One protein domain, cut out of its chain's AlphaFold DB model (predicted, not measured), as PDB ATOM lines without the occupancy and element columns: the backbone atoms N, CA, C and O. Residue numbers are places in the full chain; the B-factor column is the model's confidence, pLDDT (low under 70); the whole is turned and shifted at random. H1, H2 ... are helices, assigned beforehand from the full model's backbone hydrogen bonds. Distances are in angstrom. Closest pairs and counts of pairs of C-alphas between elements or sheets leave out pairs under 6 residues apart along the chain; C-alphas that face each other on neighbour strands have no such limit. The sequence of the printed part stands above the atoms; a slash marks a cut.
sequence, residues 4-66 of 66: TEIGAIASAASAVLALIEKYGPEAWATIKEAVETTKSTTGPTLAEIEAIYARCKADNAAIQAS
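Overview. This is residues 4 to 66 of the 66 residues of an uncharacterized protein of Komagataeibacter hansenii (UniProt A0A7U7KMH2). What shape does the printed part have? It is a V of two helices, H1 and H2, joined by a tight turn, with a third helix, H3, reaching away alone as an arm beyond an eight-residue link. H3 and the link before it make much of the length, and H3 packs on neither arm of the V. What is it made of, and how large is it? The printed part has 63 residues with three named helices, in the order H1, H2, H3, and no named strand; the class is all helix. It is extended, with a radius of gyration of the C-alphas of 19.6 A and spans of 60 by 25 by 22 A.

Arrangement. How does the first helix meet the second? H1, residues 4 to 23, touches H2, residues 26 to 37, with its residues 16 to 20 alone, and H2 touches it with residues 26 to 31 alone. The closest C-alphas are those of Ile 20 and Ala 27, 5.5 A apart. The two form a helical hairpin: they run opposite ways at a steep tilt of 41 degrees. Where does the third helix stand? H3, residues 46 to 64, is apart from H1 and from H2. Residues 53 to 66, of which 53 to 64 belong to H3, stand free. How do the helices' backbones run? In H1 and H3 every O i to N i+4 pair is within hydrogen-bond range; in H2, 7 of 8 are.

Along the chain. Where does the first helix begin, and how long is it? H1 begins with C-alpha 4 at (7.172, 147.632, 19.558) and measures 28.8 A from first to last C-alpha. Where does the second end? H2, of 12 residues, ends with C-alpha 37 at (23.284, 146.523, 38.760). How far does the third reach? H3 measures 27.0 A from first to last C-alpha and ends with C-alpha 64 at (-9.436, 136.797, 56.212).

Size, cuts and confidence. How far does the printed part reach? The two C-alphas farthest apart, those of Lys 22 and Ser 66, are 60.4 A apart. Is there a cut, or a long link? The printed part has no cut and no long link: H1 to H2 is a tight link of 2 residues, and H2 to H3 a short one of 8. Where is confidence low? The mean pLDDT of the printed part is 88.4, and residues 39 to 43 and residue 66, the chain's last, are under 70.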
ATOM      1  N   THR A   4       6.123 146.656  19.244       91.75
ATOM      2  CA  THR A   4       7.172 147.632  19.558       91.75
ATOM      3  C   THR A   4       8.082 147.089  20.651       91.75
ATOM      4  O   THR A   4       9.305 147.118  20.512       91.75
ATOM      5  N   GLU A   5       7.493 146.529  21.709       86.19
ATOM      6  CA  GLU A   5       8.225 145.912  22.816       86.19
ATOM      7  C   GLU A   5       9.057 144.712  22.334       86.19
ATOM      8  O   GLU A   5      10.236 144.598  22.670       86.19
ATOM      9  N   ILE A   6       8.492 143.860  21.472       91.12
ATOM     10  CA  ILE A   6       9.214 142.730  20.865       91.12
ATOM     11  C   ILE A   6      10.385 143.224  20.001       91.12
ATOM     12  O   ILE A   6      11.489 142.679  20.084       91.12
ATOM     13  N   GLY A   7      10.175 144.269  19.195       91.69
ATOM     14  CA  GLY A   7      11.218 144.850  18.347       91.69
ATOM     15  C   GLY A   7      12.373 145.457  19.148       91.69
ATOM     16  O   GLY A   7      13.540 145.285  18.783       91.69
ATOM     17  N   ALA A   8      12.065 146.110  20.269       91.06
ATOM     18  CA  ALA A   8      13.070 146.647  21.181       91.06
ATOM     19  C   ALA A   8      13.924 145.531  21.807       91.06
ATOM     20  O   ALA A   8      15.151 145.635  21.823       91.06
ATOM     21  N   ILE A   9      13.293 144.435  22.247       90.38
ATOM     22  CA  ILE A   9      13.992 143.271  22.812       90.38
ATOM     23  C   ILE A   9      14.908 142.628  21.770       90.38
ATOM     24  O   ILE A   9      16.081 142.388  22.053       90.38
ATOM     25  N   ALA A  10      14.400 142.379  20.560       92.44
ATOM     26  CA  ALA A  10      15.190 141.780  19.487       92.44
ATOM     27  C   ALA A  10      16.409 142.646  19.133       92.44
ATOM     28  O   ALA A  10      17.520 142.133  19.022       92.44
ATOM     29  N   SER A  11      16.221 143.966  19.041       93.75
ATOM     30  CA  SER A  11      17.304 144.911  18.745       93.75
ATOM     31  C   SER A  11      18.374 144.927  19.842       93.75
ATOM     32  O   SER A  11      19.569 144.889  19.543       93.75
ATOM     33  N   ALA A  12      17.965 144.930  21.115       91.56
ATOM     34  CA  ALA A  12      18.888 144.857  22.245       91.56
ATOM     35  C   ALA A  12      19.663 143.527  22.265       91.56
ATOM     36  O   ALA A  12      20.881 143.529  22.446       91.56
ATOM     37  N   ALA A  13      18.988 142.403  22.011       93.50
ATOM     38  CA  ALA A  13      19.621 141.088  21.939       93.50
ATOM     39  C   ALA A  13      20.665 141.015  20.812       93.50
ATOM     40  O   ALA A  13      21.783 140.556  21.043       93.50
ATOM     41  N   SER A  14      20.349 141.527  19.618       96.88
ATOM     42  CA  SER A  14      21.306 141.602  18.508       96.88
ATOM     43  C   SER A  14      22.531 142.456  18.846       96.88
ATOM     44  O   SER A  14      23.648 142.078  18.502       96.88
ATOM     45  N   ALA A  15      22.351 143.574  19.555       95.69
ATOM     46  CA  ALA A  15      23.467 144.410  19.994       95.69
ATOM     47  C   ALA A  15      24.384 143.677  20.989       95.69
ATOM     48  O   ALA A  15      25.607 143.741  20.859       95.69
ATOM     49  N   VAL A  16      23.810 142.938  21.944       95.31
ATOM     50  CA  VAL A  16      24.574 142.105  22.890       95.31
ATOM     51  C   VAL A  16      25.367 141.024  22.153       95.31
ATOM     52  O   VAL A  16      26.556 140.858  22.420       95.31
ATOM     53  N   LEU A  17      24.746 140.332  21.194       95.94
ATOM     54  CA  LEU A  17      25.422 139.309  20.392       95.94
ATOM     55  C   LEU A  17      26.597 139.889  19.598       95.94
ATOM     56  O   LEU A  17      27.693 139.341  19.662       95.94
ATOM     57  N   ALA A  18      26.419 141.040  18.944       97.00
ATOM     58  CA  ALA A  18      27.493 141.701  18.201       97.00
ATOM     59  C   ALA A  18      28.683 142.098  19.099       97.00
ATOM     60  O   ALA A  18      29.840 142.034  18.679       97.00
ATOM     61  N   LEU A  19      28.421 142.499  20.347       96.25
ATOM     62  CA  LEU A  19      29.476 142.790  21.323       96.25
ATOM     63  C   LEU A  19      30.230 141.521  21.733       96.25
ATOM     64  O   LEU A  19      31.458 141.542  21.796       96.25
ATOM     65  N   ILE A  20      29.518 140.417  21.960       96.81
ATOM     66  CA  ILE A  20      30.127 139.122  22.293       96.81
ATOM     67  C   ILE A  20      30.964 138.594  21.120       96.81
ATOM     68  O   ILE A  20      32.085 138.140  21.325       96.81
ATOM     69  N   GLU A  21      30.473 138.695  19.885       96.62
ATOM     70  CA  GLU A  21      31.223 138.295  18.686       96.62
ATOM     71  C   GLU A  21      32.510 139.110  18.513       96.62
ATOM     72  O   GLU A  21      33.548 138.570  18.132       96.62
ATOM     73  N   LYS A  22      32.461 140.411  18.821       96.88
ATOM     74  CA  LYS A  22      33.597 141.324  18.658       96.88
ATOM     75  C   LYS A  22      34.658 141.184  19.750       96.88
ATOM     76  O   LYS A  22      35.846 141.309  19.457       96.88
ATOM     77  N   TYR A  23      34.238 141.007  20.998       95.94
ATOM     78  CA  TYR A  23      35.116 141.078  22.171       95.94
ATOM     79  C   TYR A  23      35.314 139.725  22.869       95.94
ATOM     80  O   TYR A  23      36.096 139.629  23.813       95.94
ATOM     81  N   GLY A  24      34.649 138.677  22.387       93.25
ATOM     82  CA  GLY A  24      34.679 137.345  22.970       93.25
ATOM     83  C   GLY A  24      33.666 137.155  24.108       93.25
ATOM     84  O   GLY A  24      32.962 138.088  24.508       93.25
ATOM     85  N   PRO A  25      33.589 135.930  24.658       92.19
ATOM     86  CA  PRO A  25      32.578 135.551  25.646       92.19
ATOM     87  C   PRO A  25      32.667 136.333  26.964       92.19
ATOM     88  O   PRO A  25      31.651 136.502  27.627       92.19
ATOM     89  N   GLU A  26      33.836 136.868  27.324       92.25
ATOM     90  CA  GLU A  26      34.030 137.689  28.532       92.25
ATOM     91  C   GLU A  26      33.161 138.960  28.533       92.25
ATOM     92  O   GLU A  26      32.713 139.414  29.586       92.25
ATOM     93  N   ALA A  27      32.835 139.505  27.353       93.44
ATOM     94  CA  ALA A  27      31.959 140.670  27.236       93.44
ATOM     95  C   ALA A  27      30.554 140.410  27.802       93.44
ATOM     96  O   ALA A  27      29.910 141.334  28.303       93.44
ATOM     97  N   TRP A  28      30.088 139.154  27.786       92.56
ATOM     98  CA  TRP A  28      28.820 138.778  28.407       92.56
ATOM     99  C   TRP A  28      28.826 139.023  29.917       92.56
ATOM    100  O   TRP A  28      27.830 139.512  30.444       92.56
ATOM    101  N   ALA A  29      29.930 138.730  30.613       93.62
ATOM    102  CA  ALA A  29      30.016 138.916  32.060       93.62
ATOM    103  C   ALA A  29      29.841 140.393  32.442       93.62
ATOM    104  O   ALA A  29      29.026 140.711  33.306       93.62
ATOM    105  N   THR A  30      30.516 141.297  31.727       93.19
ATOM    106  CA  THR A  30      30.389 142.748  31.930       93.19
ATOM    107  C   THR A  30      28.989 143.263  31.594       93.19
ATOM    108  O   THR A  30      28.431 144.064  32.342       93.19
ATOM    109  N   ILE A  31      28.393 142.805  30.489       91.69
ATOM    110  CA  ILE A  31      27.027 143.198  30.103       91.69
ATOM    111  C   ILE A  31      26.019 142.720  31.150       91.69
ATOM    112  O   ILE A  31      25.150 143.486  31.562       91.69
ATOM    113  N   LYS A  32      26.142 141.470  31.600       91.50
ATOM    114  CA  LYS A  32      25.283 140.891  32.630       91.50
ATOM    115  C   LYS A  32      25.370 141.685  33.932       91.50
ATOM    116  O   LYS A  32      24.332 142.072  34.460       91.50
ATOM    117  N   GLU A  33      26.579 141.973  34.412       90.75
ATOM    118  CA  GLU A  33      26.788 142.770  35.625       90.75
ATOM    119  C   GLU A  33      26.168 144.167  35.490       90.75
ATOM    120  O   GLU A  33      25.468 144.629  36.392       90.75
ATOM    121  N   ALA A  34      26.349 144.825  34.341       87.50
ATOM    122  CA  ALA A  34      25.736 146.122  34.078       87.50
ATOM    123  C   ALA A  34      24.199 146.049  34.119       87.50
ATOM    124  O   ALA A  34      23.566 146.917  34.715       87.50
ATOM    125  N   VAL A  35      23.584 145.014  33.540       86.25
ATOM    126  CA  VAL A  35      22.122 144.823  33.574       86.25
ATOM    127  C   VAL A  35      21.623 144.546  34.995       86.25
ATOM    128  O   VAL A  35      20.636 145.146  35.412       86.25
ATOM    129  N   GLU A  36      22.298 143.681  35.752       85.19
ATOM    130  CA  GLU A  36      21.900 143.309  37.119       85.19
ATOM    131  C   GLU A  36      22.061 144.462  38.124       85.19
ATOM    132  O   GLU A  36      21.315 144.548  39.100       85.19
ATOM    133  N   THR A  37      23.012 145.368  37.885       83.88
ATOM    134  CA  THR A  37      23.284 146.523  38.760       83.88
ATOM    135  C   THR A  37      22.562 147.800  38.327       83.88
ATOM    136  O   THR A  37      22.409 148.728  39.129       83.88
ATOM    137  N   THR A  38      22.062 147.858  37.090       81.00
ATOM    138  CA  THR A  38      21.262 148.987  36.611       81.00
ATOM    139  C   THR A  38      19.883 148.949  37.257       81.00
ATOM    140  O   THR A  38      19.057 148.079  36.988       81.00
ATOM    141  N   LYS A  39      19.591 149.946  38.097       67.50
ATOM    142  CA  LYS A  39      18.226 150.175  38.576       67.50
ATOM    143  C   LYS A  39      17.353 150.596  37.399       67.50
ATOM    144  O   LYS A  39      17.665 151.574  36.724       67.50
ATOM    145  N   SER A  40      16.247 149.883  37.188       69.19
ATOM    146  CA  SER A  40      15.235 150.294  36.216       69.19
ATOM    147  C   SER A  40      14.749 151.709  36.544       69.19
ATOM    148  O   SER A  40      14.192 151.945  37.616       69.19
ATOM    149  N   THR A  41      14.967 152.655  35.631       67.38
ATOM    150  CA  THR A  41      14.438 154.025  35.732       67.38
ATOM    151  C   THR A  41      12.973 154.117  35.303       67.38
ATOM    152  O   THR A  41      12.340 155.147  35.515       67.38
ATOM    153  N   THR A  42      12.429 153.036  34.736       69.00
ATOM    154  CA  THR A  42      11.029 152.865  34.316       69.00
ATOM    155  C   THR A  42      10.265 151.869  35.193       69.00
ATOM    156  O   THR A  42       9.164 151.449  34.840       69.00
ATOM    157  N   GLY A  43      10.837 151.456  36.328       67.94
ATOM    158  CA  GLY A  43      10.106 150.697  37.340       67.94
ATOM    159  C   GLY A  43       8.993 151.539  37.974       67.94
ATOM    160  O   GLY A  43       9.020 152.767  37.858       67.94
ATOM    161  N   PRO A  44       8.022 150.904  38.658       73.38
ATOM    162  CA  PRO A  44       6.980 151.635  39.362       73.38
ATOM    163  C   PRO A  44       7.621 152.613  40.347       73.38
ATOM    164  O   PRO A  44       8.562 152.282  41.076       73.38
ATOM    165  N   THR A  45       7.112 153.834  40.347       82.81
ATOM    166  CA  THR A  45       7.457 154.856  41.326       82.81
ATOM    167  C   THR A  45       7.177 154.348  42.741       82.81
ATOM    168  O   THR A  45       6.389 153.424  42.955       82.81
ATOM    169  N   LEU A  46       7.792 154.985  43.741       84.25
ATOM    170  CA  LEU A  46       7.530 154.653  45.143       84.25
ATOM    171  C   LEU A  46       6.026 154.701  45.471       84.25
ATOM    172  O   LEU A  46       5.518 153.800  46.129       84.25
ATOM    173  N   ALA A  47       5.307 155.689  44.930       84.56
ATOM    174  CA  ALA A  47       3.863 155.826  45.110       84.56
ATOM    175  C   ALA A  47       3.073 154.654  44.497       84.56
ATOM    176  O   ALA A  47       2.109 154.175  45.089       84.56
ATOM    177  N   GLU A  48       3.486 154.155  43.330       85.25
ATOM    178  CA  GLU A  48       2.863 152.986  42.699       85.25
ATOM    179  C   GLU A  48       3.148 151.701  43.486       85.25
ATOM    180  O   GLU A  48       2.253 150.871  43.648       85.25
ATOM    181  N   ILE A  49       4.354 151.552  44.043       87.00
ATOM    182  CA  ILE A  49       4.700 150.433  44.933       87.00
ATOM    183  C   ILE A  49       3.847 150.474  46.208       87.00
ATOM    184  O   ILE A  49       3.286 149.453  46.613       87.00
ATOM    185  N   GLU A  50       3.702 151.645  46.828       91.38
ATOM    186  CA  GLU A  50       2.864 151.834  48.016       91.38
ATOM    187  C   GLU A  50       1.386 151.548  47.723       91.38
ATOM    188  O   GLU A  50       0.721 150.876  48.514       91.38
ATOM    189  N   ALA A  51       0.879 151.979  46.564       90.56
ATOM    190  CA  ALA A  51      -0.485 151.693  46.130       90.56
ATOM    191  C   ALA A  51      -0.724 150.187  45.923       90.56
ATOM    192  O   ALA A  51      -1.752 149.658  46.355       90.56
ATOM    193  N   ILE A  52       0.235 149.477  45.320       90.50
ATOM    194  CA  ILE A  52       0.192 148.012  45.193       90.50
ATOM    195  C   ILE A  52       0.147 147.367  46.582       90.50
ATOM    196  O   ILE A  52      -0.684 146.493  46.828       90.50
ATOM    197  N   TYR A  53       0.994 147.822  47.506       92.75
ATOM    198  CA  TYR A  53       1.055 147.275  48.859       92.75
ATOM    199  C   TYR A  53      -0.246 147.500  49.641       92.75
ATOM    200  O   TYR A  53      -0.756 146.580  50.284       92.75
ATOM    201  N   ALA A  54      -0.823 148.701  49.550       94.19
ATOM    202  CA  ALA A  54      -2.105 149.029  50.164       94.19
ATOM    203  C   ALA A  54      -3.236 148.142  49.624       94.19
ATOM    204  O   ALA A  54      -4.031 147.626  50.414       94.19
ATOM    205  N   ARG A  55      -3.267 147.902  48.304       90.88
ATOM    206  CA  ARG A  55      -4.233 146.992  47.676       90.88
ATOM    207  C   ARG A  55      -4.081 145.566  48.199       90.88
ATOM    208  O   ARG A  55      -5.048 145.012  48.705       90.88
ATOM    209  N   CYS A  56      -2.864 145.018  48.204       92.31
ATOM    210  CA  CYS A  56      -2.615 143.675  48.738       92.31
ATOM    211  C   CYS A  56      -3.033 143.542  50.211       92.31
ATOM    212  O   CYS A  56      -3.553 142.507  50.624       92.31
ATOM    213  N   LYS A  57      -2.826 144.586  51.023       94.56
ATOM    214  CA  LYS A  57      -3.247 144.588  52.429       94.56
ATOM    215  C   LYS A  57      -4.773 144.567  52.571       94.56
ATOM    216  O   LYS A  57      -5.279 143.846  53.428       94.56
ATOM    217  N   ALA A  58      -5.486 145.340  51.753       93.44
ATOM    218  CA  ALA A  58      -6.947 145.352  51.734       93.44
ATOM    219  C   ALA A  58      -7.519 144.005  51.267       93.44
ATOM    220  O   ALA A  58      -8.401 143.458  51.927       93.44
ATOM    221  N   ASP A  59      -6.958 143.435  50.199       93.12
ATOM    222  CA  ASP A  59      -7.364 142.134  49.662       93.12
ATOM    223  C   ASP A  59      -7.156 141.021  50.702       93.12
ATOM    224  O   ASP A  59      -8.054 140.217  50.948       93.12
ATOM    225  N   ASN A  60      -6.015 141.022  51.399       90.69
ATOM    226  CA  ASN A  60      -5.748 140.072  52.479       90.69
ATOM    227  C   ASN A  60      -6.749 140.205  53.633       90.69
ATOM    228  O   ASN A  60      -7.198 139.194  54.168       90.69
ATOM    229  N   ALA A  61      -7.111 141.430  54.021       92.88
ATOM    230  CA  ALA A  61      -8.108 141.645  55.065       92.88
ATOM    231  C   ALA A  61      -9.497 141.129  54.646       92.88
ATOM    232  O   ALA A  61     -10.184 140.520  55.459       92.88
ATOM    233  N   ALA A  62      -9.883 141.321  53.382       90.50
ATOM    234  CA  ALA A  62     -11.142 140.810  52.842       90.50
ATOM    235  C   ALA A  62     -11.175 139.273  52.787       90.50
ATOM    236  O   ALA A  62     -12.185 138.672  53.148       90.50
ATOM    237  N   ILE A  63     -10.062 138.637  52.402       84.56
ATOM    238  CA  ILE A  63      -9.914 137.172  52.409       84.56
ATOM    239  C   ILE A  63     -10.043 136.617  53.828       84.56
ATOM    240  O   ILE A  63     -10.732 135.628  54.030       84.56
ATOM    241  N   GLN A  64      -9.397 137.246  54.813       80.38
ATOM    242  CA  GLN A  64      -9.436 136.797  56.212       80.38
ATOM    243  C   GLN A  64     -10.793 137.034  56.894       80.38
ATOM    244  O   GLN A  64     -11.046 136.473  57.955       80.38
ATOM    245  N   ALA A  65     -11.641 137.889  56.319       81.06
ATOM    246  CA  ALA A  65     -12.996 138.142  56.800       81.06
ATOM    247  C   ALA A  65     -14.053 137.203  56.179       81.06
ATOM    248  O   ALA A  65     -15.220 137.294  56.565       81.06
ATOM    249  N   SER A  66     -13.664 136.347  55.223       63.78
ATOM    250  CA  SER A  66     -14.496 135.286  54.626       63.78
ATOM    251  C   SER A  66     -14.245 133.939  55.296       63.78
ATOM    252  O   SER A  66     -15.214 133.153  55.369       63.78
TER     253      SER A  66